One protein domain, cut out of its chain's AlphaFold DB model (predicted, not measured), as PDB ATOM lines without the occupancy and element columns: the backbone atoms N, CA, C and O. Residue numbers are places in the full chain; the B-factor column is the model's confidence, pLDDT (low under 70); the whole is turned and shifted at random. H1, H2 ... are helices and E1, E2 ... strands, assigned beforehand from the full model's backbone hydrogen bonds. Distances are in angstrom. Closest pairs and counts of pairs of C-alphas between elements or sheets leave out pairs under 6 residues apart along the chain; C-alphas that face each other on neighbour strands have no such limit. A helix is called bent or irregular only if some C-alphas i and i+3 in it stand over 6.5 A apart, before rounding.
ATOM      1  N   ASN A 219     187.683 158.917 132.846       86.62
ATOM      2  CA  ASN A 219     186.858 160.125 132.938       86.62
ATOM      3  C   ASN A 219     186.029 160.199 134.234       86.62
ATOM      4  O   ASN A 219     185.934 161.275 134.826       86.62
ATOM      5  N   ASP A 220     185.543 159.063 134.743       89.94
ATOM      6  CA  ASP A 220     184.753 158.988 135.981       89.94
ATOM      7  C   ASP A 220     185.602 159.157 137.252       89.94
ATOM      8  O   ASP A 220     185.089 159.508 138.318       89.94
ATOM      9  N   LYS A 221     186.910 158.880 137.164       91.25
ATOM     10  CA  LYS A 221     187.846 158.856 138.305       91.25
ATOM     11  C   LYS A 221     188.908 159.952 138.265       91.25
ATOM     12  O   LYS A 221     189.546 160.203 139.286       91.25
ATOM     13  N   LYS A 222     189.082 160.642 137.135       89.19
ATOM     14  CA  LYS A 222     190.175 161.589 136.848       89.19
ATOM     15  C   LYS A 222     190.401 162.601 137.968       89.19
ATOM     16  O   LYS A 222     191.505 162.687 138.495       89.19
ATOM     17  N   ALA A 223     189.343 163.279 138.416       90.12
ATOM     18  CA  ALA A 223     189.418 164.256 139.505       90.12
ATOM     19  C   ALA A 223     189.765 163.630 140.875       90.12
ATOM     20  O   ALA A 223     190.495 164.235 141.660       90.12
ATOM     21  N   GLN A 224     189.287 162.411 141.160       94.56
ATOM     22  CA  GLN A 224     189.616 161.678 142.389       94.56
ATOM     23  C   GLN A 224     191.096 161.268 142.402       94.56
ATOM     24  O   GLN A 224     191.786 161.470 143.401       94.56
ATOM     25  N   VAL A 225     191.591 160.736 141.282       94.25
ATOM     26  CA  VAL A 225     192.990 160.319 141.109       94.25
ATOM     27  C   VAL A 225     193.927 161.527 141.157       94.25
ATOM     28  O   VAL A 225     194.914 161.499 141.887       94.25
ATOM     29  N   GLN A 226     193.590 162.623 140.473       93.44
ATOM     30  CA  GLN A 226     194.341 163.884 140.535       93.44
ATOM     31  C   GLN A 226     194.423 164.448 141.958       93.44
ATOM     32  O   GLN A 226     195.502 164.845 142.397       93.44
ATOM     33  N   GLY A 227     193.312 164.433 142.705       93.06
ATOM     34  CA  GLY A 227     193.290 164.844 144.110       93.06
ATOM     35  C   GLY A 227     194.175 163.970 145.005       93.06
ATOM     36  O   GLY A 227     194.917 164.498 145.832       93.06
ATOM     37  N   ALA A 228     194.151 162.649 144.809       95.94
ATOM     38  CA  ALA A 228     194.974 161.709 145.573       95.94
ATOM     39  C   ALA A 228     196.477 161.829 145.241       95.94
ATOM     40  O   ALA A 228     197.307 161.835 146.149       95.94
ATOM     41  N   LEU A 229     196.836 162.008 143.963       95.06
ATOM     42  CA  LEU A 229     198.219 162.264 143.535       95.06
ATOM     43  C   LEU A 229     198.758 163.586 144.117       95.06
ATOM     44  O   LEU A 229     199.901 163.632 144.579       95.06
ATOM     45  N   ALA A 230     197.923 164.631 144.164       92.69
ATOM     46  CA  ALA A 230     198.264 165.911 144.779       92.69
ATOM     47  C   ALA A 230     198.452 165.806 146.304       92.69
ATOM     48  O   ALA A 230     199.453 166.288 146.833       92.69
ATOM     49  N   ASP A 231     197.530 165.151 147.020       94.44
ATOM     50  CA  ASP A 231     197.640 164.925 148.469       94.44
ATOM     51  C   ASP A 231     198.869 164.072 148.827       94.44
ATOM     52  O   ASP A 231     199.600 164.406 149.761       94.44
ATOM     53  N   MET A 232     199.153 163.020 148.052       95.50
ATOM     54  CA  MET A 232     200.362 162.204 148.194       95.50
ATOM     55  C   MET A 232     201.638 163.046 148.049       95.50
ATOM     56  O   MET A 232     202.519 162.968 148.911       95.50
ATOM     57  N   PHE A 233     201.745 163.870 147.000       94.62
ATOM     58  CA  PHE A 233     202.909 164.740 146.799       94.62
ATOM     59  C   PHE A 233     203.050 165.777 147.922       94.62
ATOM     60  O   PHE A 233     204.113 165.873 148.534       94.62
ATOM     61  N   ASN A 234     201.975 166.501 148.247       92.69
ATOM     62  CA  ASN A 234     201.993 167.553 149.266       92.69
ATOM     63  C   ASN A 234     202.302 166.998 150.665       92.69
ATOM     64  O   ASN A 234     203.099 167.587 151.391       92.69
ATOM     65  N   SER A 235     201.744 165.833 151.019       94.31
ATOM     66  CA  SER A 235     202.061 165.136 152.277       94.31
ATOM     67  C   SER A 235     203.523 164.697 152.339       94.31
ATOM     68  O   SER A 235     204.140 164.753 153.397       94.31
ATOM     69  N   SER A 236     204.084 164.269 151.203       94.75
ATOM     70  CA  SER A 236     205.498 163.897 151.113       94.75
ATOM     71  C   SER A 236     206.396 165.120 151.293       94.75
ATOM     72  O   SER A 236     207.348 165.061 152.066       94.75
ATOM     73  N   LEU A 237     206.083 166.233 150.620       92.75
ATOM     74  CA  LEU A 237     206.821 167.493 150.738       92.75
ATOM     75  C   LEU A 237     206.816 168.005 152.183       92.75
ATOM     76  O   LEU A 237     207.889 168.158 152.755       92.75
ATOM     77  N   ASP A 238     205.639 168.172 152.791       92.31
ATOM     78  CA  ASP A 238     205.478 168.621 154.183       92.31
ATOM     79  C   ASP A 238     206.237 167.724 155.179       92.31
ATOM     80  O   ASP A 238     206.920 168.213 156.081       92.31
ATOM     81  N   TYR A 239     206.199 166.404 154.981       94.38
ATOM     82  CA  TYR A 239     206.962 165.467 155.801       94.38
ATOM     83  C   TYR A 239     208.480 165.629 155.629       94.38
ATOM     84  O   TYR A 239     209.203 165.748 156.618       94.38
ATOM     85  N   PHE A 240     208.986 165.687 154.392       92.62
ATOM     86  CA  PHE A 240     210.418 165.875 154.147       92.62
ATOM     87  C   PHE A 240     210.913 167.263 154.580       92.62
ATOM     88  O   PHE A 240     212.035 167.358 155.076       92.62
ATOM     89  N   GLU A 241     210.094 168.314 154.484       89.94
ATOM     90  CA  GLU A 241     210.380 169.634 155.065       89.94
ATOM     91  C   GLU A 241     210.540 169.544 156.587       89.94
ATOM     92  O   GLU A 241     211.563 169.980 157.122       89.94
ATOM     93  N   ARG A 242     209.605 168.887 157.284       89.69
ATOM     94  CA  ARG A 242     209.668 168.688 158.743       89.69
ATOM     95  C   ARG A 242     210.817 167.785 159.192       89.69
ATOM     96  O   ARG A 242     211.349 168.010 160.276       89.69
ATOM     97  N   SER A 243     211.198 166.773 158.411       89.00
ATOM     98  CA  SER A 243     212.217 165.781 158.799       89.00
ATOM     99  C   SER A 243     213.643 166.114 158.346       89.00
ATOM    100  O   SER A 243     214.582 165.804 159.070       89.00
ATOM    101  N   LEU A 244     213.831 166.733 157.175       87.12
ATOM    102  CA  LEU A 244     215.154 167.010 156.583       87.12
ATOM    103  C   LEU A 244     215.491 168.510 156.501       87.12
ATOM    104  O   LEU A 244     216.655 168.875 156.291       87.12
ATOM    105  N   GLY A 245     214.491 169.380 156.688       82.81
ATOM    106  CA  GLY A 245     214.650 170.833 156.766       82.81
ATOM    107  C   GLY A 245     215.139 171.356 158.122       82.81
ATOM    108  O   GLY A 245     215.419 172.548 158.242       82.81
ATOM    109  N   GLN A 246     215.277 170.493 159.134       82.88
ATOM    110  CA  GLN A 246     215.834 170.852 160.445       82.88
ATOM    111  C   GLN A 246     217.341 171.149 160.370       82.88
ATOM    112  O   GLN A 246     217.992 170.902 159.351       82.88
ATOM    113  N   GLU A 247     217.911 171.680 161.453       79.81
ATOM    114  CA  GLU A 247     219.364 171.821 161.592       79.81
ATOM    115  C   GLU A 247     220.015 170.501 162.007       79.81
ATOM    116  O   GLU A 247     219.451 169.722 162.768       79.81
ATOM    117  N   VAL A 248     221.205 170.248 161.462       80.50
ATOM    118  CA  VAL A 248     221.958 168.996 161.613       80.50
ATOM    119  C   VAL A 248     223.376 169.340 162.070       80.50
ATOM    120  O   VAL A 248     223.975 170.275 161.536       80.50
ATOM    121  N   GLU A 249     223.916 168.635 163.063       78.50
ATOM    122  CA  GLU A 249     225.165 169.047 163.721       78.50
ATOM    123  C   GLU A 249     226.395 169.041 162.782       78.50
ATOM    124  O   GLU A 249     226.474 168.219 161.861       78.50
ATOM    125  N   PRO A 250     227.402 169.918 163.004       69.75
ATOM    126  CA  PRO A 250     228.579 170.025 162.134       69.75
ATOM    127  C   PRO A 250     229.356 168.713 161.948       69.75
ATOM    128  O   PRO A 250     229.881 168.456 160.864       69.75
ATOM    129  N   GLU A 251     229.396 167.858 162.973       66.00
ATOM    130  CA  GLU A 251     230.046 166.540 162.923       66.00
ATOM    131  C   GLU A 251     229.344 165.561 161.976       66.00
ATOM    132  O   GLU A 251     229.973 164.672 161.406       66.00
ATOM    133  N   VAL A 252     228.035 165.729 161.780       68.75
ATOM    134  CA  VAL A 252     227.228 164.935 160.849       68.75
ATOM    135  C   VAL A 252     227.391 165.467 159.423       68.75
ATOM    136  O   VAL A 252     227.562 164.688 158.487       68.75
ATOM    137  N   LEU A 253     227.445 166.795 159.261       65.50
ATOM    138  CA  LEU A 253     227.683 167.473 157.978       65.50
ATOM    139  C   LEU A 253     229.079 167.215 157.377       65.50
ATOM    140  O   LEU A 253     229.282 167.475 156.193       65.50
ATOM    141  N   THR A 254     230.032 166.727 158.175       56.31
ATOM    142  CA  THR A 254     231.439 166.508 157.785       56.31
ATOM    143  C   THR A 254     231.836 165.034 157.649       56.31
ATOM    144  O   THR A 254     232.995 164.737 157.350       56.31
ATOM    145  N   ARG A 255     230.898 164.086 157.804       57.47
ATOM    146  CA  ARG A 255     231.175 162.658 157.580       57.47
ATOM    147  C   ARG A 255     231.486 162.396 156.106       57.47
ATOM    148  O   ARG A 255     230.623 162.543 155.244       57.47
ATOM    149  N   ASN A 256     232.712 161.953 155.822       46.56
ATOM    150  CA  ASN A 256     233.074 161.430 154.506       46.56
ATOM    151  C   ASN A 256     232.213 160.203 154.190       46.56
ATOM    152  O   ASN A 256     232.346 159.160 154.830       46.56
ATOM    153  N   SER A 264     224.095 153.414 144.208       40.53
ATOM    154  CA  SER A 264     222.897 154.228 143.995       40.53
ATOM    155  C   SER A 264     223.020 155.075 142.721       40.53
ATOM    156  O   SER A 264     223.863 155.962 142.596       40.53
ATOM    157  N   ARG A 265     222.135 154.846 141.738       46.00
ATOM    158  CA  ARG A 265     222.067 155.655 140.499       46.00
ATOM    159  C   ARG A 265     221.391 157.018 140.738       46.00
ATOM    160  O   ARG A 265     220.427 157.362 140.041       46.00
ATOM    161  N   ILE A 266     221.829 157.759 141.756       48.97
ATOM    162  CA  ILE A 266     221.358 159.110 142.091       48.97
ATOM    163  C   ILE A 266     222.551 159.936 142.605       48.97
ATOM    164  O   ILE A 266     222.900 159.896 143.777       48.97
ATOM    165  N   SER A 267     223.193 160.698 141.715       47.50
ATOM    166  CA  SER A 267     224.317 161.588 142.057       47.50
ATOM    167  C   SER A 267     223.805 162.808 142.835       47.50
ATOM    168  O   SER A 267     223.586 163.866 142.253       47.50
ATOM    169  N   LEU A 268     223.459 162.660 144.112       55.38
ATOM    170  CA  LEU A 268     222.800 163.714 144.893       55.38
ATOM    171  C   LEU A 268     223.790 164.773 145.404       55.38
ATOM    172  O   LEU A 268     224.915 164.429 145.758       55.38
ATOM    173  N   PRO A 269     223.393 166.061 145.452       51.88
ATOM    174  CA  PRO A 269     224.172 167.066 146.158       51.88
ATOM    175  C   PRO A 269     224.124 166.758 147.659       51.88
ATOM    176  O   PRO A 269     223.042 166.634 148.230       51.88
ATOM    177  N   LEU A 270     225.292 166.647 148.293       62.75
ATOM    178  CA  LEU A 270     225.422 166.429 149.735       62.75
ATOM    179  C   LEU A 270     225.939 167.720 150.391       62.75
ATOM    180  O   LEU A 270     227.150 167.947 150.422       62.75
ATOM    181  N   PRO A 271     225.057 168.630 150.844       60.88
ATOM    182  CA  PRO A 271     225.487 169.933 151.332       60.88
ATOM    183  C   PRO A 271     225.997 169.853 152.779       60.88
ATOM    184  O   PRO A 271     225.225 169.656 153.715       60.88
ATOM    185  N   ALA A 272     227.291 170.102 152.974       63.66
ATOM    186  CA  ALA A 272     227.961 170.128 154.280       63.66
ATOM    187  C   ALA A 272     227.653 171.393 155.128       63.66
ATOM    188  O   ALA A 272     228.526 171.915 155.815       63.66
ATOM    189  N   THR A 273     226.436 171.950 155.044       71.44
ATOM    190  CA  THR A 273     226.021 173.178 155.761       71.44
ATOM    191  C   THR A 273     224.530 173.147 156.139       71.44
ATOM    192  O   THR A 273     223.778 172.313 155.643       71.44
ATOM    193  N   ASN A 274     224.085 174.091 156.981       76.69
ATOM    194  CA  ASN A 274     222.669 174.317 157.324       76.69
ATOM    195  C   ASN A 274     222.095 175.618 156.719       76.69
ATOM    196  O   ASN A 274     221.194 176.221 157.302       76.69
ATOM    197  N   THR A 275     222.575 176.084 155.561       73.06
ATOM    198  CA  THR A 275     221.886 177.180 154.845       73.06
ATOM    199  C   THR A 275     220.484 176.734 154.407       73.06
ATOM    200  O   THR A 275     220.241 175.535 154.255       73.06
ATOM    201  N   ASN A 276     219.545 177.655 154.169       66.31
ATOM    202  CA  ASN A 276     218.194 177.242 153.748       66.31
ATOM    203  C   ASN A 276     218.216 176.526 152.387       66.31
ATOM    204  O   ASN A 276     217.424 175.615 152.168       66.31
ATOM    205  N   ASP A 277     219.179 176.836 151.516       65.19
ATOM    206  CA  ASP A 277     219.374 176.101 150.264       65.19
ATOM    207  C   ASP A 277     219.961 174.701 150.496       65.19
ATOM    208  O   ASP A 277     219.555 173.752 149.830       65.19
ATOM    209  N   ALA A 278     220.834 174.517 151.496       69.88
ATOM    210  CA  ALA A 278     221.271 173.189 151.922       69.88
ATOM    211  C   ALA A 278     220.108 172.357 152.491       69.88
ATOM    212  O   ALA A 278     219.943 171.202 152.102       69.88
ATOM    213  N   ARG A 279     219.259 172.955 153.341       79.38
ATOM    214  CA  ARG A 279     218.021 172.337 153.857       79.38
ATOM    215  C   ARG A 279     217.105 171.922 152.698       79.38
ATOM    216  O   ARG A 279     216.740 170.754 152.598       79.38
ATOM    217  N   ARG A 280     216.831 172.831 151.752       80.44
ATOM    218  CA  ARG A 280     216.065 172.563 150.515       80.44
ATOM    219  C   ARG A 280     216.675 171.439 149.672       80.44
ATOM    220  O   ARG A 280     215.936 170.598 149.171       80.44
ATOM    221  N   MET A 281     218.002 171.367 149.552       76.38
ATOM    222  CA  MET A 281     218.682 170.262 148.861       76.38
ATOM    223  C   MET A 281     218.560 168.920 149.606       76.38
ATOM    224  O   MET A 281     218.417 167.893 148.941       76.38
ATOM    225  N   ARG A 282     218.535 168.898 150.950       83.06
ATOM    226  CA  ARG A 282     218.214 167.679 151.726       83.06
ATOM    227  C   ARG A 282     216.768 167.226 151.492       83.06
ATOM    228  O   ARG A 282     216.538 166.051 151.216       83.06
ATOM    229  N   ILE A 283     215.811 168.156 151.519       87.62
ATOM    230  CA  ILE A 283     214.381 167.902 151.246       87.62
ATOM    231  C   ILE A 283     214.191 167.327 149.831       87.62
ATOM    232  O   ILE A 283     213.555 166.289 149.653       87.62
ATOM    233  N   VAL A 284     214.830 167.942 148.830       85.38
ATOM    234  CA  VAL A 284     214.907 167.447 147.444       85.38
ATOM    235  C   VAL A 284     215.487 166.040 147.374       85.38
ATOM    236  O   VAL A 284     214.951 165.211 146.647       85.38
ATOM    237  N   ALA A 285     216.577 165.758 148.090       83.06
ATOM    238  CA  ALA A 285     217.202 164.440 148.081       83.06
ATOM    239  C   ALA A 285     216.268 163.361 148.656       83.06
ATOM    240  O   ALA A 285     216.185 162.274 148.083       83.06
ATOM    241  N   GLY A 286     215.507 163.685 149.710       88.06
ATOM    242  CA  GLY A 286     214.435 162.837 150.241       88.06
ATOM    243  C   GLY A 286     213.326 162.577 149.225       88.06
ATOM    244  O   GLY A 286     213.039 161.421 148.921       88.06
ATOM    245  N   LEU A 287     212.770 163.631 148.617       91.12
ATOM    246  CA  LEU A 287     211.728 163.516 147.587       91.12
ATOM    247  C   LEU A 287     212.199 162.738 146.346       91.12
ATOM    248  O   LEU A 287     211.478 161.864 145.867       91.12
ATOM    249  N   MET A 288     213.423 162.990 145.865       87.38
ATOM    250  CA  MET A 288     214.036 162.259 144.748       87.38
ATOM    251  C   MET A 288     214.230 160.774 145.066       87.38
ATOM    252  O   MET A 288     213.995 159.926 144.203       87.38
ATOM    253  N   ALA A 289     214.683 160.447 146.281       88.75
ATOM    254  CA  ALA A 289     214.833 159.064 146.719       88.75
ATOM    255  C   ALA A 289     213.469 158.378 146.846       88.75
ATOM    256  O   ALA A 289     213.298 157.271 146.339       88.75
ATOM    257  N   PHE A 290     212.490 159.049 147.457       94.12
ATOM    258  CA  PHE A 290     211.160 158.505 147.707       94.12
ATOM    259  C   PHE A 290     210.366 158.302 146.418       94.12
ATOM    260  O   PHE A 290     209.958 157.180 146.142       94.12
ATOM    261  N   GLY A 291     210.236 159.324 145.568       92.50
ATOM    262  CA  GLY A 291     209.518 159.215 144.294       92.50
ATOM    263  C   GLY A 291     210.110 158.149 143.365       92.50
ATOM    264  O   GLY A 291     209.372 157.431 142.694       92.50
ATOM    265  N   LYS A 292     211.441 157.973 143.375       89.31
ATOM    266  CA  LYS A 292     212.127 156.916 142.613       89.31
ATOM    267  C   LYS A 292     211.998 155.530 143.256       89.31
ATOM    268  O   LYS A 292     211.926 154.537 142.539       89.31
ATOM    269  N   ALA A 293     211.960 155.439 144.583       91.75
ATOM    270  CA  ALA A 293     211.728 154.180 145.283       91.75
ATOM    271  C   ALA A 293     210.275 153.706 145.123       91.75
ATOM    272  O   ALA A 293     210.059 152.533 144.824       91.75
ATOM    273  N   LEU A 294     209.296 154.612 145.227       94.56
ATOM    274  CA  LEU A 294     207.894 154.337 144.907       94.56
ATOM    275  C   LEU A 294     207.741 153.894 143.447       94.56
ATOM    276  O   LEU A 294     207.105 152.874 143.206       94.56
ATOM    277  N   ALA A 295     208.379 154.581 142.491       91.56
ATOM    278  CA  ALA A 295     208.344 154.205 141.073       91.56
ATOM    279  C   ALA A 295     208.889 152.794 140.780       91.56
ATOM    280  O   ALA A 295     208.429 152.150 139.843       91.56
ATOM    281  N   ASN A 296     209.838 152.305 141.582       89.56
ATOM    282  CA  ASN A 296     210.361 150.945 141.449       89.56
ATOM    283  C   ASN A 296     209.494 149.899 142.177       89.56
ATOM    284  O   ASN A 296     209.354 148.787 141.686       89.56
ATOM    285  N   HIS A 297     208.930 150.211 143.348       91.62
ATOM    286  CA  HIS A 297     208.387 149.171 144.240       91.62
ATOM    287  C   HIS A 297     206.865 149.216 144.422       91.62
ATOM    288  O   HIS A 297     206.247 148.168 144.588       91.62
ATOM    289  N   VAL A 298     206.259 150.408 144.390       92.69
ATOM    290  CA  VAL A 298     204.834 150.635 144.711       92.69
ATOM    291  C   VAL A 298     204.024 150.977 143.462       92.69
ATOM    292  O   VAL A 298     202.949 150.420 143.265       92.69
ATOM    293  N   PHE A 299     204.540 151.843 142.582       93.31
ATOM    294  CA  PHE A 299     203.839 152.318 141.384       93.31
ATOM    295  C   PHE A 299     203.906 151.316 140.216       93.31
ATOM    296  O   PHE A 299     204.318 151.638 139.103       93.31
ATOM    297  N   ARG A 300     203.523 150.068 140.494       90.56
ATOM    298  CA  ARG A 300     203.582 148.930 139.569       90.56
ATOM    299  C   ARG A 300     202.180 148.538 139.085       90.56
ATOM    300  O   ARG A 300     201.224 148.701 139.849       90.56
ATOM    301  N   PRO A 301     202.005 148.002 137.861       89.81
ATOM    302  CA  PRO A 301     200.678 147.644 137.346       89.81
ATOM    303  C   PRO A 301     199.966 146.569 138.181       89.81
ATOM    304  O   PRO A 301     198.746 146.594 138.306       89.81
ATOM    305  N   THR A 302     200.730 145.636 138.762       90.00
ATOM    306  CA  THR A 302     200.261 144.570 139.664       90.00
ATOM    307  C   THR A 302     201.372 144.231 140.667       90.00
ATOM    308  O   THR A 302     202.543 144.487 140.379       90.00
ATOM    309  N   LEU A 303     201.042 143.628 141.814       88.06
ATOM    310  CA  LEU A 303     202.015 143.225 142.843       88.06
ATOM    311  C   LEU A 303     202.084 141.693 143.026       88.06
ATOM    312  O   LEU A 303     202.273 141.200 144.130       88.06
ATOM    313  N   ILE A 304     201.966 140.901 141.951       87.25
ATOM    314  CA  ILE A 304     202.101 139.423 142.022       87.25
ATOM    315  C   ILE A 304     203.571 138.973 142.058       87.25
ATOM    316  O   ILE A 304     203.935 138.026 142.768       87.25
ATOM    317  N   THR A 305     204.426 139.608 141.259       86.25
ATOM    318  CA  THR A 305     205.865 139.318 141.201       86.25
ATOM    319  C   THR A 305     206.629 140.293 142.085       86.25
ATOM    320  O   THR A 305     206.257 141.460 142.175       86.25
ATOM    321  N   ARG A 306     207.729 139.847 142.698       77.44
ATOM    322  CA  ARG A 306     208.679 140.754 143.366       77.44
ATOM    323  C   ARG A 306     209.427 141.609 142.342       77.44
ATOM    324  O   ARG A 306     209.561 142.811 142.524       77.44
ATOM    325  N   ASP A 307     209.827 140.989 141.236       79.94
ATOM    326  CA  ASP A 307     210.606 141.609 140.168       79.94
ATOM    327  C   ASP A 307     209.734 142.157 139.023       79.94
ATOM    328  O   ASP A 307     208.632 141.669 138.755       79.94
ATOM    329  N   HIS A 308     210.273 143.143 138.301       81.94
ATOM    330  CA  HIS A 308     209.623 143.876 137.201       81.94
ATOM    331  C   HIS A 308     209.336 143.062 135.919       81.94
ATOM    332  O   HIS A 308     208.916 143.641 134.917       81.94
ATOM    333  N   GLU A 309     209.568 141.747 135.892       82.44
ATOM    334  CA  GLU A 309     209.391 140.925 134.681       82.44
ATOM    335  C   GLU A 309     207.967 141.040 134.113       82.44
ATOM    336  O   GLU A 309     207.776 141.289 132.920       82.44
ATOM    337  N   LEU A 310     206.965 140.947 134.993       86.50
ATOM    338  CA  LEU A 310     205.551 141.074 134.641       86.50
ATOM    339  C   LEU A 310     205.182 142.504 134.216       86.50
ATOM    340  O   LEU A 310     204.406 142.680 133.279       86.50
ATOM    341  N   ASP A 311     205.787 143.523 134.834       86.25
ATOM    342  CA  ASP A 311     205.597 144.931 134.460       86.25
ATOM    343  C   ASP A 311     206.090 145.183 133.029       86.25
ATOM    344  O   ASP A 311     205.425 145.869 132.254       86.25
ATOM    345  N   GLY A 312     207.234 144.596 132.657       83.06
ATOM    346  CA  GLY A 312     207.778 144.659 131.301       83.06
ATOM    347  C   GLY A 312     206.874 143.976 130.273       83.06
ATOM    348  O   GLY A 312     206.639 144.527 129.196       83.06
ATOM    349  N   VAL A 313     206.305 142.815 130.617       87.19
ATOM    350  CA  VAL A 313     205.338 142.097 129.765       87.19
ATOM    351  C   VAL A 313     204.037 142.886 129.592       87.19
ATOM    352  O   VAL A 313     203.567 143.024 128.462       87.19
ATOM    353  N   LEU A 314     203.477 143.459 130.662       88.19
ATOM    354  CA  LEU A 314     202.289 144.321 130.592       88.19
ATOM    355  C   LEU A 314     202.580 145.606 129.806       88.19
ATOM    356  O   LEU A 314     201.797 146.006 128.942       88.19
ATOM    357  N   HIS A 315     203.748 146.219 130.015       83.69
ATOM    358  CA  HIS A 315     204.161 147.411 129.281       83.69
ATOM    359  C   HIS A 315     204.223 147.155 127.767       83.69
ATOM    360  O   HIS A 315     203.625 147.922 127.007       83.69
ATOM    361  N   LEU A 316     204.883 146.067 127.346       84.31
ATOM    362  CA  LEU A 316     205.004 145.654 125.941       84.31
ATOM    363  C   LEU A 316     203.677 145.173 125.336       84.31
ATOM    364  O   LEU A 316     203.439 145.410 124.153       84.31
ATOM    365  N   THR A 317     202.817 144.523 126.125       86.19
ATOM    366  CA  THR A 317     201.469 144.119 125.688       86.19
ATOM    367  C   THR A 317     200.617 145.349 125.402       86.19
ATOM    368  O   THR A 317     200.119 145.489 124.290       86.19
ATOM    369  N   GLY A 318     200.530 146.299 126.339       80.44
ATOM    370  CA  GLY A 318     199.711 147.504 126.158       80.44
ATOM    371  C   GLY A 318     200.186 148.410 125.019       80.44
ATOM    372  O   GLY A 318     199.375 149.088 124.411       80.44
ATOM    373  N   GLY A 319     201.481 148.384 124.678       77.81
ATOM    374  CA  GLY A 319     202.021 149.070 123.493       77.81
ATOM    375  C   GLY A 319     201.766 148.359 122.151       77.81
ATOM    376  O   GLY A 319     202.295 148.791 121.131       77.81
ATOM    377  N   ARG A 320     201.021 147.245 122.144       81.88
ATOM    378  CA  ARG A 320     200.622 146.481 120.944       81.88
ATOM    379  C   ARG A 320     199.119 146.224 120.876       81.88
ATOM    380  O   ARG A 320     198.554 146.201 119.791       81.88
ATOM    381  N   ASN A 321     198.504 145.966 122.023       82.94
ATOM    382  CA  ASN A 321     197.077 145.748 122.195       82.94
ATOM    383  C   ASN A 321     196.681 146.263 123.597       82.94
ATOM    384  O   ASN A 321     196.859 145.544 124.586       82.94
ATOM    385  N   PRO A 322     196.192 147.513 123.695       84.00
ATOM    386  CA  PRO A 322     195.783 148.126 124.957       84.00
ATOM    387  C   PRO A 322     194.722 147.304 125.694       84.00
ATOM    388  O   PRO A 322     194.922 146.951 126.853       84.00
ATOM    389  N   SER A 323     193.657 146.887 125.003       84.31
ATOM    390  CA  SER A 323     192.562 146.091 125.575       84.31
ATOM    391  C   SER A 323     193.041 144.755 126.160       84.31
ATOM    392  O   SER A 323     192.520 144.298 127.176       84.31
ATOM    393  N   GLN A 324     194.065 144.137 125.559       88.31
ATOM    394  CA  GLN A 324     194.689 142.921 126.084       88.31
ATOM    395  C   GLN A 324     195.494 143.180 127.368       88.31
ATOM    396  O   GLN A 324     195.475 142.335 128.260       88.31
ATOM    397  N   GLU A 325     196.171 144.327 127.503       90.62
ATOM    398  CA  GLU A 325     196.812 144.726 128.770       90.62
ATOM    399  C   GLU A 325     195.764 144.944 129.854       90.62
ATOM    400  O   GLU A 325     195.869 144.335 130.916       90.62
ATOM    401  N   THR A 326     194.725 145.724 129.550       90.19
ATOM    402  CA  THR A 326     193.610 146.023 130.453       90.19
ATOM    403  C   THR A 326     192.940 144.738 130.951       90.19
ATOM    404  O   THR A 326     192.780 144.559 132.160       90.19
ATOM    405  N   TYR A 327     192.643 143.785 130.056       89.62
ATOM    406  CA  TYR A 327     192.098 142.479 130.437       89.62
ATOM    407  C   TYR A 327     193.067 141.677 131.318       89.62
ATOM    408  O   TYR A 327     192.688 141.259 132.413       89.62
ATOM    409  N   ILE A 328     194.326 141.497 130.899       90.81
ATOM    410  CA  ILE A 328     195.306 140.711 131.666       90.81
ATOM    411  C   ILE A 328     195.522 141.335 133.055       90.81
ATOM    412  O   ILE A 328     195.471 140.623 134.056       90.81
ATOM    413  N   ARG A 329     195.679 142.659 133.152       92.25
ATOM    414  CA  ARG A 329     195.791 143.384 134.426       92.25
ATOM    415  C   ARG A 329     194.550 143.208 135.300       92.25
ATOM    416  O   ARG A 329     194.709 142.969 136.494       92.25
ATOM    417  N   SER A 330     193.342 143.235 134.731       92.31
ATOM    418  CA  SER A 330     192.103 143.000 135.492       92.31
ATOM    419  C   SER A 330     192.030 141.595 136.113       92.31
ATOM    420  O   SER A 330     191.574 141.456 137.247       92.31
ATOM    421  N   VAL A 331     192.535 140.563 135.421       92.25
ATOM    422  CA  VAL A 331     192.650 139.197 135.966       92.25
ATOM    423  C   VAL A 331     193.729 139.136 137.045       92.25
ATOM    424  O   VAL A 331     193.511 138.598 138.129       92.25
ATOM    425  N   LEU A 332     194.900 139.723 136.782       91.75
ATOM    426  CA  LEU A 332     196.026 139.705 137.717       91.75
ATOM    427  C   LEU A 332     195.707 140.460 139.022       91.75
ATOM    428  O   LEU A 332     196.090 139.996 140.089       91.75
ATOM    429  N   LEU A 333     194.960 141.567 138.988       90.62
ATOM    430  CA  LEU A 333     194.529 142.279 140.202       90.62
ATOM    431  C   LEU A 333     193.580 141.446 141.088       90.62
ATOM    432  O   LEU A 333     193.561 141.643 142.301       90.62
ATOM    433  N   LYS A 334     192.845 140.484 140.512       89.50
ATOM    434  CA  LYS A 334     192.012 139.514 141.247       89.50
ATOM    435  C   LYS A 334     192.800 138.272 141.699       89.50
ATOM    436  O   LYS A 334     192.398 137.586 142.637       89.50
ATOM    437  N   ALA A 335     193.909 137.957 141.028       86.62
ATOM    438  CA  ALA A 335     194.667 136.726 141.228       86.62
ATOM    439  C   ALA A 335     195.572 136.764 142.475       86.62
ATOM    440  O   ALA A 335     196.497 137.568 142.567       86.62
ATOM    441  N   ILE A 336     195.364 135.798 143.377       86.25
ATOM    442  CA  ILE A 336     196.162 135.540 144.592       86.25
ATOM    443  C   ILE A 336     196.277 136.783 145.512       86.25
ATOM    444  O   ILE A 336     197.370 137.344 145.663       86.25
ATOM    445  N   PRO A 337     195.170 137.242 146.138       85.94
ATOM    446  CA  PRO A 337     195.150 138.459 146.960       85.94
ATOM    447  C   PRO A 337     196.183 138.472 148.097       85.94
ATOM    448  O   PRO A 337     196.790 139.505 148.374       85.94
ATOM    449  N   GLU A 338     196.450 137.315 148.709       87.50
ATOM    450  CA  GLU A 338     197.432 137.146 149.788       87.50
ATOM    451  C   GLU A 338     198.850 137.510 149.325       87.50
ATOM    452  O   GLU A 338     199.658 138.040 150.089       87.50
ATOM    453  N   ARG A 339     199.151 137.251 148.046       87.00
ATOM    454  CA  ARG A 339     200.459 137.504 147.438       87.00
ATOM    455  C   ARG A 339     200.640 138.965 147.039       87.00
ATOM    456  O   ARG A 339     201.748 139.471 147.194       87.00
ATOM    457  N   HIS A 340     199.578 139.649 146.599       88.19
ATOM    458  CA  HIS A 340     199.607 141.114 146.470       88.19
ATOM    459  C   HIS A 340     199.861 141.757 147.834       88.19
ATOM    460  O   HIS A 340     200.791 142.547 147.949       88.19
ATOM    461  N   GLN A 341     199.123 141.359 148.878       88.38
ATOM    462  CA  GLN A 341     199.287 141.918 150.226       88.38
ATOM    463  C   GLN A 341     200.699 141.682 150.800       88.38
ATOM    464  O   GLN A 341     201.281 142.591 151.394       88.38
ATOM    465  N   GLN A 342     201.278 140.492 150.601       90.25
ATOM    466  CA  GLN A 342     202.657 140.219 151.016       90.25
ATOM    467  C   GLN A 342     203.665 141.095 150.257       90.25
ATOM    468  O   GLN A 342     204.515 141.738 150.876       90.25
ATOM    469  N   ASN A 343     203.588 141.128 148.923       90.75
ATOM    470  CA  ASN A 343     204.535 141.895 148.113       90.75
ATOM    471  C   ASN A 343     204.379 143.409 148.317       90.75
ATOM    472  O   ASN A 343     205.367 144.125 148.234       90.75
ATOM    473  N   GLU A 344     203.177 143.901 148.627       90.56
ATOM    474  CA  GLU A 344     202.932 145.290 149.024       90.56
ATOM    475  C   GLU A 344     203.760 145.659 150.263       90.56
ATOM    476  O   GLU A 344     204.517 146.628 150.231       90.56
ATOM    477  N   GLN A 345     203.701 144.847 151.324       90.56
ATOM    478  CA  GLN A 345     204.475 145.076 152.550       90.56
ATOM    479  C   GLN A 345     205.990 144.965 152.315       90.56
ATOM    480  O   GLN A 345     206.752 145.813 152.785       90.56
ATOM    481  N   GLU A 346     206.437 143.980 151.531       91.00
ATOM    482  CA  GLU A 346     207.849 143.857 151.141       91.00
ATOM    483  C   GLU A 346     208.318 145.060 150.299       91.00
ATOM    484  O   GLU A 346     209.424 145.568 150.504       91.00
ATOM    485  N   SER A 347     207.465 145.587 149.415       91.94
ATOM    486  CA  SER A 347     207.723 146.812 148.656       91.94
ATOM    487  C   SER A 347     207.825 148.046 149.556       91.94
ATOM    488  O   SER A 347     208.733 148.854 149.359       91.94
ATOM    489  N   VAL A 348     206.966 148.194 150.573       93.25
ATOM    490  CA  VAL A 348     207.066 149.285 151.567       93.25
ATOM    491  C   VAL A 348     208.402 149.242 152.320       93.25
ATOM    492  O   VAL A 348     209.028 150.289 152.533       93.25
ATOM    493  N   ASP A 349     208.899 148.054 152.661       92.19
ATOM    494  CA  ASP A 349     210.206 147.895 153.308       92.19
ATOM    495  C   ASP A 349     211.381 148.170 152.360       92.19
ATOM    496  O   ASP A 349     212.358 148.817 152.753       92.19
ATOM    497  N   LEU A 350     211.272 147.783 151.086       91.88
ATOM    498  CA  LEU A 350     212.246 148.144 150.052       91.88
ATOM    499  C   LEU A 350     212.267 149.655 149.761       91.88
ATOM    500  O   LEU A 350     213.345 150.212 149.535       91.88
ATOM    501  N   VAL A 351     211.120 150.346 149.819       93.25
ATOM    502  CA  VAL A 351     211.056 151.820 149.760       93.25
ATOM    503  C   VAL A 351     211.755 152.435 150.964       93.25
ATOM    504  O   VAL A 351     212.647 153.268 150.793       93.25
ATOM    505  N   THR A 352     211.402 151.985 152.170       93.25
ATOM    506  CA  THR A 352     211.971 152.477 153.433       93.25
ATOM    507  C   THR A 352     213.497 152.357 153.422       93.25
ATOM    508  O   THR A 352     214.206 153.344 153.623       93.25
ATOM    509  N   LYS A 353     214.015 151.175 153.065       90.19
ATOM    510  CA  LYS A 353     215.451 150.900 152.936       90.19
ATOM    511  C   LYS A 353     216.136 151.784 151.888       90.19
ATOM    512  O   LYS A 353     217.219 152.302 152.152       90.19
ATOM    513  N   ASN A 354     215.523 151.976 150.719       88.69
ATOM    514  CA  ASN A 354     216.102 152.789 149.644       88.69
ATOM    515  C   ASN A 354     216.165 154.287 149.987       88.69
ATOM    516  O   ASN A 354     217.100 154.960 149.558       88.69
ATOM    517  N   VAL A 355     215.207 154.814 150.756       90.44
ATOM    518  CA  VAL A 355     215.234 156.212 151.219       90.44
ATOM    519  C   VAL A 355     216.233 156.391 152.362       90.44
ATOM    520  O   VAL A 355     217.047 157.314 152.303       90.44
ATOM    521  N   LEU A 356     216.248 155.492 153.355       89.19
ATOM    522  CA  LEU A 356     217.245 155.500 154.439       89.19
ATOM    523  C   LEU A 356     218.679 155.457 153.904       89.19
ATOM    524  O   LEU A 356     219.518 156.242 154.339       89.19
ATOM    525  N   ALA A 357     218.944 154.614 152.902       84.31
ATOM    526  CA  ALA A 357     220.247 154.527 152.242       84.31
ATOM    527  C   ALA A 357     220.693 155.836 151.558       84.31
ATOM    528  O   ALA A 357     221.858 155.953 151.193       84.31
ATOM    529  N   VAL A 358     219.797 156.815 151.379       80.50
ATOM    530  CA  VAL A 358     220.106 158.141 150.822       80.50
ATOM    531  C   VAL A 358     220.157 159.229 151.898       80.50
ATOM    532  O   VAL A 358     221.107 160.012 151.921       80.50
ATOM    533  N   VAL A 359     219.143 159.311 152.769       85.06
ATOM    534  CA  VAL A 359     218.978 160.439 153.712       85.06
ATOM    535  C   VAL A 359     219.315 160.110 155.163       85.06
ATOM    536  O   VAL A 359     219.395 161.033 155.968       85.06
ATOM    537  N   GLY A 360     219.545 158.836 155.503       81.94
ATOM    538  CA  GLY A 360     219.737 158.361 156.880       81.94
ATOM    539  C   GLY A 360     220.824 159.112 157.651       81.94
ATOM    540  O   GLY A 360     220.663 159.422 158.825       81.94
ATOM    541  N   GLN A 361     221.884 159.520 156.950       77.06
ATOM    542  CA  GLN A 361     222.969 160.341 157.495       77.06
ATOM    543  C   GLN A 361     222.537 161.708 158.057       77.06
ATOM    544  O   GLN A 361     223.305 162.292 158.806       77.06
ATOM    545  N   TRP A 362     221.365 162.242 157.695       80.12
ATOM    546  CA  TRP A 362     220.864 163.544 158.165       80.12
ATOM    547  C   TRP A 362     219.748 163.432 159.211       80.12
ATOM    548  O   TRP A 362     219.186 164.453 159.603       80.12
ATOM    549  N   LEU A 363     219.393 162.219 159.640       83.12
ATOM    550  CA  LEU A 363     218.294 161.993 160.577       83.12
ATOM    551  C   LEU A 363     218.752 162.170 162.029       83.12
ATOM    552  O   LEU A 363     219.783 161.639 162.434       83.12
ATOM    553  N   LEU A 364     217.942 162.881 162.816       78.38
ATOM    554  CA  LEU A 364     218.104 162.986 164.273       78.38
ATOM    555  C   LEU A 364     217.444 161.803 165.010       78.38
ATOM    556  O   LEU A 364     217.937 161.368 166.044       78.38
ATOM    557  N   ASP A 365     216.355 161.262 164.452       84.94
ATOM    558  CA  ASP A 365     215.679 160.045 164.916       84.94
ATOM    559  C   ASP A 365     215.289 159.186 163.703       84.94
ATOM    560  O   ASP A 365     214.334 159.479 162.977       84.94
ATOM    561  N   GLU A 366     216.050 158.116 163.473       87.75
ATOM    562  CA  GLU A 366     215.792 157.151 162.401       87.75
ATOM    563  C   GLU A 366     214.490 156.361 162.636       87.75
ATOM    564  O   GLU A 366     213.796 156.009 161.683       87.75
ATOM    565  N   SER A 367     214.104 156.125 163.894       90.12
ATOM    566  CA  SER A 367     212.939 155.306 164.247       90.12
ATOM    567  C   SER A 367     211.615 156.037 164.004       90.12
ATOM    568  O   SER A 367     210.702 155.486 163.377       90.12
ATOM    569  N   ALA A 368     211.529 157.313 164.397       90.94
ATOM    570  CA  ALA A 368     210.404 158.177 164.050       90.94
ATOM    571  C   ALA A 368     210.338 158.435 162.535       90.94
ATOM    572  O   ALA A 368     209.243 158.490 161.964       90.94
ATOM    573  N   PHE A 369     211.495 158.533 161.869       92.75
ATOM    574  CA  PHE A 369     211.550 158.684 160.417       92.75
ATOM    575  C   PHE A 369     211.024 157.444 159.673       92.75
ATOM    576  O   PHE A 369     210.196 157.573 158.775       92.75
ATOM    577  N   ILE A 370     211.410 156.232 160.086       93.19
ATOM    578  CA  ILE A 370     210.865 154.975 159.539       93.19
ATOM    579  C   ILE A 370     209.340 154.913 159.699       93.19
ATOM    580  O   ILE A 370     208.634 154.542 158.761       93.19
ATOM    581  N   SER A 371     208.824 155.292 160.872       94.19
ATOM    582  CA  SER A 371     207.385 155.268 161.162       94.19
ATOM    583  C   SER A 371     206.592 156.221 160.256       94.19
ATOM    584  O   SER A 371     205.617 155.816 159.616       94.19
ATOM    585  N   GLY A 372     207.041 157.475 160.128       94.31
ATOM    586  CA  GLY A 372     206.388 158.455 159.256       94.31
ATOM    587  C   GLY A 372     206.527 158.124 157.767       94.31
ATOM    588  O   GLY A 372     205.552 158.239 157.024       94.31
ATOM    589  N   LEU A 373     207.688 157.622 157.335       94.81
ATOM    590  CA  LEU A 373     207.902 157.191 155.954       94.81
ATOM    591  C   LEU A 373     207.006 156.002 155.574       94.81
ATOM    592  O   LEU A 373     206.410 156.022 154.499       94.81
ATOM    593  N   ARG A 374     206.822 155.014 156.463       95.25
ATOM    594  CA  ARG A 374     205.837 153.936 156.255       95.25
ATOM    595  C   ARG A 374     204.407 154.481 156.135       95.25
ATOM    596  O   ARG A 374     203.669 154.032 155.267       95.25
ATOM    597  N   SER A 375     204.035 155.507 156.906       95.81
ATOM    598  CA  SER A 375     202.723 156.164 156.762       95.81
ATOM    599  C   SER A 375     202.548 156.883 155.411       95.81
ATOM    600  O   SER A 375     201.457 156.857 154.832       95.81
ATOM    601  N   LEU A 376     203.618 157.465 154.849       96.44
ATOM    602  CA  LEU A 376     203.603 157.971 153.470       96.44
ATOM    603  C   LEU A 376     203.490 156.838 152.442       96.44
ATOM    604  O   LEU A 376     202.758 156.993 151.466       96.44
ATOM    605  N   CYS A 377     204.166 155.705 152.653       96.38
ATOM    606  CA  CYS A 377     204.021 154.524 151.802       96.38
ATOM    607  C   CYS A 377     202.572 154.012 151.796       96.38
ATOM    608  O   CYS A 377     202.010 153.831 150.722       96.38
ATOM    609  N   ASP A 378     201.923 153.885 152.959       94.25
ATOM    610  CA  ASP A 378     200.507 153.501 153.064       94.25
ATOM    611  C   ASP A 378     199.585 154.441 152.267       94.25
ATOM    612  O   ASP A 378     198.606 153.995 151.661       94.25
ATOM    613  N   LYS A 379     199.871 155.754 152.272       95.19
ATOM    614  CA  LYS A 379     199.146 156.747 151.459       95.19
ATOM    615  C   LYS A 379     199.443 156.567 149.966       95.19
ATOM    616  O   LYS A 379     198.513 156.628 149.160       95.19
ATOM    617  N   ALA A 380     200.699 156.324 149.595       95.69
ATOM    618  CA  ALA A 380     201.112 156.112 148.210       95.69
ATOM    619  C   ALA A 380     200.493 154.840 147.609       95.69
ATOM    620  O   ALA A 380     199.958 154.898 146.506       95.69
ATOM    621  N   THR A 381     200.459 153.736 148.358       94.44
ATOM    622  CA  THR A 381     199.764 152.495 147.993       94.44
ATOM    623  C   THR A 381     198.273 152.739 147.761       94.44
ATOM    624  O   THR A 381     197.753 152.407 146.699       94.44
ATOM    625  N   LYS A 382     197.574 153.399 148.699       94.56
ATOM    626  CA  LYS A 382     196.136 153.712 148.559       94.56
ATOM    627  C   LYS A 382     195.847 154.646 147.379       94.56
ATOM    628  O   LYS A 382     194.837 154.484 146.703       94.56
ATOM    629  N   THR A 383     196.748 155.589 147.108       95.44
ATOM    630  CA  THR A 383     196.687 156.471 145.932       95.44
ATOM    631  C   THR A 383     196.901 155.687 144.639       95.44
ATOM    632  O   THR A 383     196.175 155.890 143.670       95.44
ATOM    633  N   TRP A 384     197.857 154.756 144.619       95.38
ATOM    634  CA  TRP A 384     198.170 153.954 143.440       95.38
ATOM    635  C   TRP A 384     197.137 152.858 143.157       95.38
ATOM    636  O   TRP A 384     196.882 152.556 141.996       95.38
ATOM    637  N   ALA A 385     196.446 152.336 144.174       92.88
ATOM    638  CA  ALA A 385     195.301 151.446 143.981       92.88
ATOM    639  C   ALA A 385     194.187 152.114 143.146       92.88
ATOM    640  O   ALA A 385     193.602 151.475 142.275       92.88
ATOM    641  N   LEU A 386     193.954 153.425 143.315       94.12
ATOM    642  CA  LEU A 386     193.024 154.182 142.459       94.12
ATOM    643  C   LEU A 386     193.488 154.276 140.994       94.12
ATOM    644  O   LEU A 386     192.662 154.532 140.125       94.12
ATOM    645  N   VAL A 387     194.785 154.088 140.727       93.50
ATOM    646  CA  VAL A 387     195.390 154.098 139.384       93.50
ATOM    647  C   VAL A 387     195.398 152.697 138.764       93.50
ATOM    648  O   VAL A 387     195.050 152.542 137.598       93.50
ATOM    649  N   GLN A 388     195.740 151.660 139.537       92.06
ATOM    650  CA  GLN A 388     195.743 150.259 139.088       92.06
ATOM    651  C   GLN A 388     194.370 149.802 138.570       92.06
ATOM    652  O   GLN A 388     194.304 149.018 137.622       92.06
ATOM    653  N   TYR A 389     193.294 150.320 139.172       93.25
ATOM    654  CA  TYR A 389     191.902 149.979 138.868       93.25
ATOM    655  C   TYR A 389     191.267 150.860 137.768       93.25
ATOM    656  O   TYR A 389     190.054 150.812 137.565       93.25
ATOM    657  N   LEU A 390     192.055 151.658 137.041       92.06
ATOM    658  CA  LEU A 390     191.592 152.366 135.841       92.06
ATOM    659  C   LEU A 390     191.637 151.451 134.614       92.06
ATOM    660  O   LEU A 390     192.491 150.577 134.515       92.06
ATOM    661  N   GLU A 391     190.774 151.680 133.633       89.75
ATOM    662  CA  GLU A 391     190.907 151.048 132.312       89.75
ATOM    663  C   GLU A 391     192.181 151.543 131.610       89.75
ATOM    664  O   GLU A 391     193.003 150.737 131.163       89.75
ATOM    665  N   ALA A 392     192.368 152.868 131.602       85.62
ATOM    666  CA  ALA A 392     193.480 153.565 130.966       85.62
ATOM    667  C   ALA A 392     194.823 153.342 131.685       85.62
ATOM    668  O   ALA A 392     194.923 153.375 132.914       85.62
ATOM    669  N   LYS A 393     195.885 153.169 130.895       85.31
ATOM    670  CA  LYS A 393     197.240 152.868 131.369       85.31
ATOM    671  C   LYS A 393     197.992 154.147 131.747       85.31
ATOM    672  O   LYS A 393     198.403 154.920 130.883       85.31
ATOM    673  N   VAL A 394     198.226 154.334 133.044       88.69
ATOM    674  CA  VAL A 394     199.030 155.445 133.578       88.69
ATOM    675  C   VAL A 394     200.503 155.044 133.692       88.69
ATOM    676  O   VAL A 394     200.824 153.942 134.138       88.69
ATOM    677  N   TRP A 395     201.411 155.946 133.322       84.94
ATOM    678  CA  TRP A 395     202.859 155.769 133.443       84.94
ATOM    679  C   TRP A 395     203.559 157.009 134.002       84.94
ATOM    680  O   TRP A 395     202.977 158.089 134.090       84.94
ATOM    681  N   LEU A 396     204.813 156.832 134.424       89.69
ATOM    682  CA  LEU A 396     205.599 157.861 135.098       89.69
ATOM    683  C   LEU A 396     206.740 158.343 134.198       89.69
ATOM    684  O   LEU A 396     207.590 157.542 133.802       89.69
ATOM    685  N   ASP A 397     206.803 159.648 133.924       84.44
ATOM    686  CA  ASP A 397     207.974 160.255 133.286       84.44
ATOM    687  C   ASP A 397     208.950 160.813 134.331       84.44
ATOM    688  O   ASP A 397     208.565 161.472 135.296       84.44
ATOM    689  N   PHE A 398     210.241 160.598 134.085       83.44
ATOM    690  CA  PHE A 398     211.376 161.221 134.781       83.44
ATOM    691  C   PHE A 398     212.316 161.957 133.802       83.44
ATOM    692  O   PHE A 398     213.381 162.442 134.186       83.44
ATOM    693  N   SER A 399     211.955 162.012 132.518       71.50
ATOM    694  CA  SER A 399     212.843 162.350 131.402       71.50
ATOM    695  C   SER A 399     212.727 163.801 130.939       71.50
ATOM    696  O   SER A 399     213.541 164.219 130.111       71.50
ATOM    697  N   PHE A 400     211.726 164.546 131.427       69.00
ATOM    698  CA  PHE A 400     211.331 165.891 130.988       69.00
ATOM    699  C   PHE A 400     211.155 165.978 129.464       69.00
ATOM    700  O   PHE A 400     212.064 166.399 128.736       69.00
ATOM    701  N   ARG A 401     210.020 165.491 128.955       64.44
ATOM    702  CA  ARG A 401     209.708 165.481 127.513       64.44
ATOM    703  C   ARG A 401     208.907 166.710 127.094       64.44
ATOM    704  O   ARG A 401     209.471 167.570 126.418       64.44
ATOM    705  N   VAL A 402     207.659 166.819 127.541       67.50
ATOM    706  CA  VAL A 402     206.792 167.982 127.306       67.50
ATOM    707  C   VAL A 402     206.956 168.961 128.480       67.50
ATOM    708  O   VAL A 402     206.772 168.552 129.622       67.50
ATOM    709  N   PRO A 403     207.343 170.238 128.267       61.41
ATOM    710  CA  PRO A 403     207.616 171.157 129.380       61.41
ATOM    711  C   PRO A 403     206.389 171.625 130.172       61.41
ATOM    712  O   PRO A 403     206.550 172.079 131.302       61.41
ATOM    713  N   GLY A 404     205.186 171.523 129.594       63.19
ATOM    714  CA  GLY A 404     203.930 171.868 130.271       63.19
ATOM    715  C   GLY A 404     203.606 170.954 131.456       63.19
ATOM    716  O   GLY A 404     202.947 171.391 132.394       63.19
ATOM    717  N   ASP A 405     204.142 169.733 131.453       76.81
ATOM    718  CA  ASP A 405     203.865 168.684 132.441       76.81
ATOM    719  C   ASP A 405     204.566 168.898 133.790       76.81
ATOM    720  O   ASP A 405     204.536 168.016 134.647       76.81
ATOM    721  N   TRP A 406     205.255 170.027 133.980       79.69
ATOM    722  CA  TRP A 406     206.186 170.218 135.088       79.69
ATOM    723  C   TRP A 406     206.024 171.574 135.770       79.69
ATOM    724  O   TRP A 406     205.806 172.611 135.136       79.69
ATOM    725  N   VAL A 407     206.223 171.560 137.086       80.44
ATOM    726  CA  VAL A 407     206.269 172.744 137.948       80.44
ATOM    727  C   VAL A 407     207.548 172.756 138.791       80.44
ATOM    728  O   VAL A 407     208.074 171.693 139.129       80.44
ATOM    729  N   PRO A 408     208.083 173.930 139.166       76.44
ATOM    730  CA  PRO A 408     209.086 174.016 140.224       76.44
ATOM    731  C   PRO A 408     208.564 173.408 141.536       76.44
ATOM    732  O   PRO A 408     207.376 173.530 141.838       76.44
ATOM    733  N   VAL A 409     209.438 172.785 142.337       79.69
ATOM    734  CA  VAL A 409     209.083 172.338 143.701       79.69
ATOM    735  C   VAL A 409     208.541 173.537 144.498       79.69
ATOM    736  O   VAL A 409     209.256 174.540 144.606       79.69
TER     737      VAL A 409
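This is residues 219 to 256 and 264 to 409 of the 754 residues of an uncharacterized protein of Pochonia chlamydosporia 123 (UniProt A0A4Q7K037). Four long helices make the body as two antiparallel pairs, H1 beside H7 and H6 beside H3, laid crosswise over each other. A small helical hairpin, H4 and H5, sits at one end, the short H2 at the other, and a tail with E1 and E2 follows H7, its residues 399 to 404 sticking out. The printed part has 184 residues, with seven named helices and then two named strands along the chain; it is mostly helix. It is compact, with a radius of gyration of the C-alphas of 18.0 A, and spans 56 by 38 by 28 A.

H6, residues 337 to 362, is the hub and touches three helices. With its residues 347 to 359 alone it touches H3, residues 276 to 297, at a shallow tilt of 24 degrees, opposite ways; the closest C-alphas, of His 297 and Ser 347, are 5.1 A apart. H6 touches H7, residues 366 to 388, at a steep tilt of 45 degrees, opposite ways, with the C-alphas of Val 348 and Cys 377 closest at 6.1 A. H6 and H2, residues 250 to 253, only just touch, with 3 pairs of C-alphas within 8 A, the closest those of Val 252 and Trp 362 at 7.0 A. H7 touches H1, residues 219 to 244, at a shallow tilt of 11 degrees, opposite ways, closest at the C-alphas of Ala 228 and Thr 383, 5.5 A. H1, with residues 236 to 244 alone, touches H3 at a steep tilt of 46 degrees, the C-alphas of Phe 240 and Ile 283 closest at 5.3 A. H4, residues 309 to 318, and H5, residues 322 to 334, are a hairpin that only just has a steep tilt, 38 degrees; the closest C-alphas, of Gly 318 and Glu 325, are 4.8 A apart. E1, residues 393 to 397, and E2, residues 406 to 408, pair with no named strand. Every O i to N i+4 pair is within hydrogen-bond range in H3 and H4, against 20 of 22 in H1, 8 of 9 in H5, 19 of 22 in H6 and 17 of 19 in H7; H2 is too short for one.

H1 begins at C-alpha 219, (186.858, 160.125, 132.938), and is 37.5 A long; H6 is 37.6 A, H7 31.5 A and H3 31.2 A. H1 and H6 are irregular: C-alphas 220 and 223 are 7.9 A apart, C-alphas 358 and 361 7.6 A, and H6 has a kink of 46 degrees near residue 356. E2 ends at C-alpha 408, (209.086, 174.016, 140.224).

The C-alphas farthest apart, of Glu 251 and Ser 323, are 56.7 A from each other. Residues 257 to 263 are not printed, with 16.3 A between C-alphas 256 and 264. The link from H3 to H4 is long, 11 residues. The model's pLDDT is under 70 at residues 250 to 256, 264 to 272, 276 to 278 and 400 to 404.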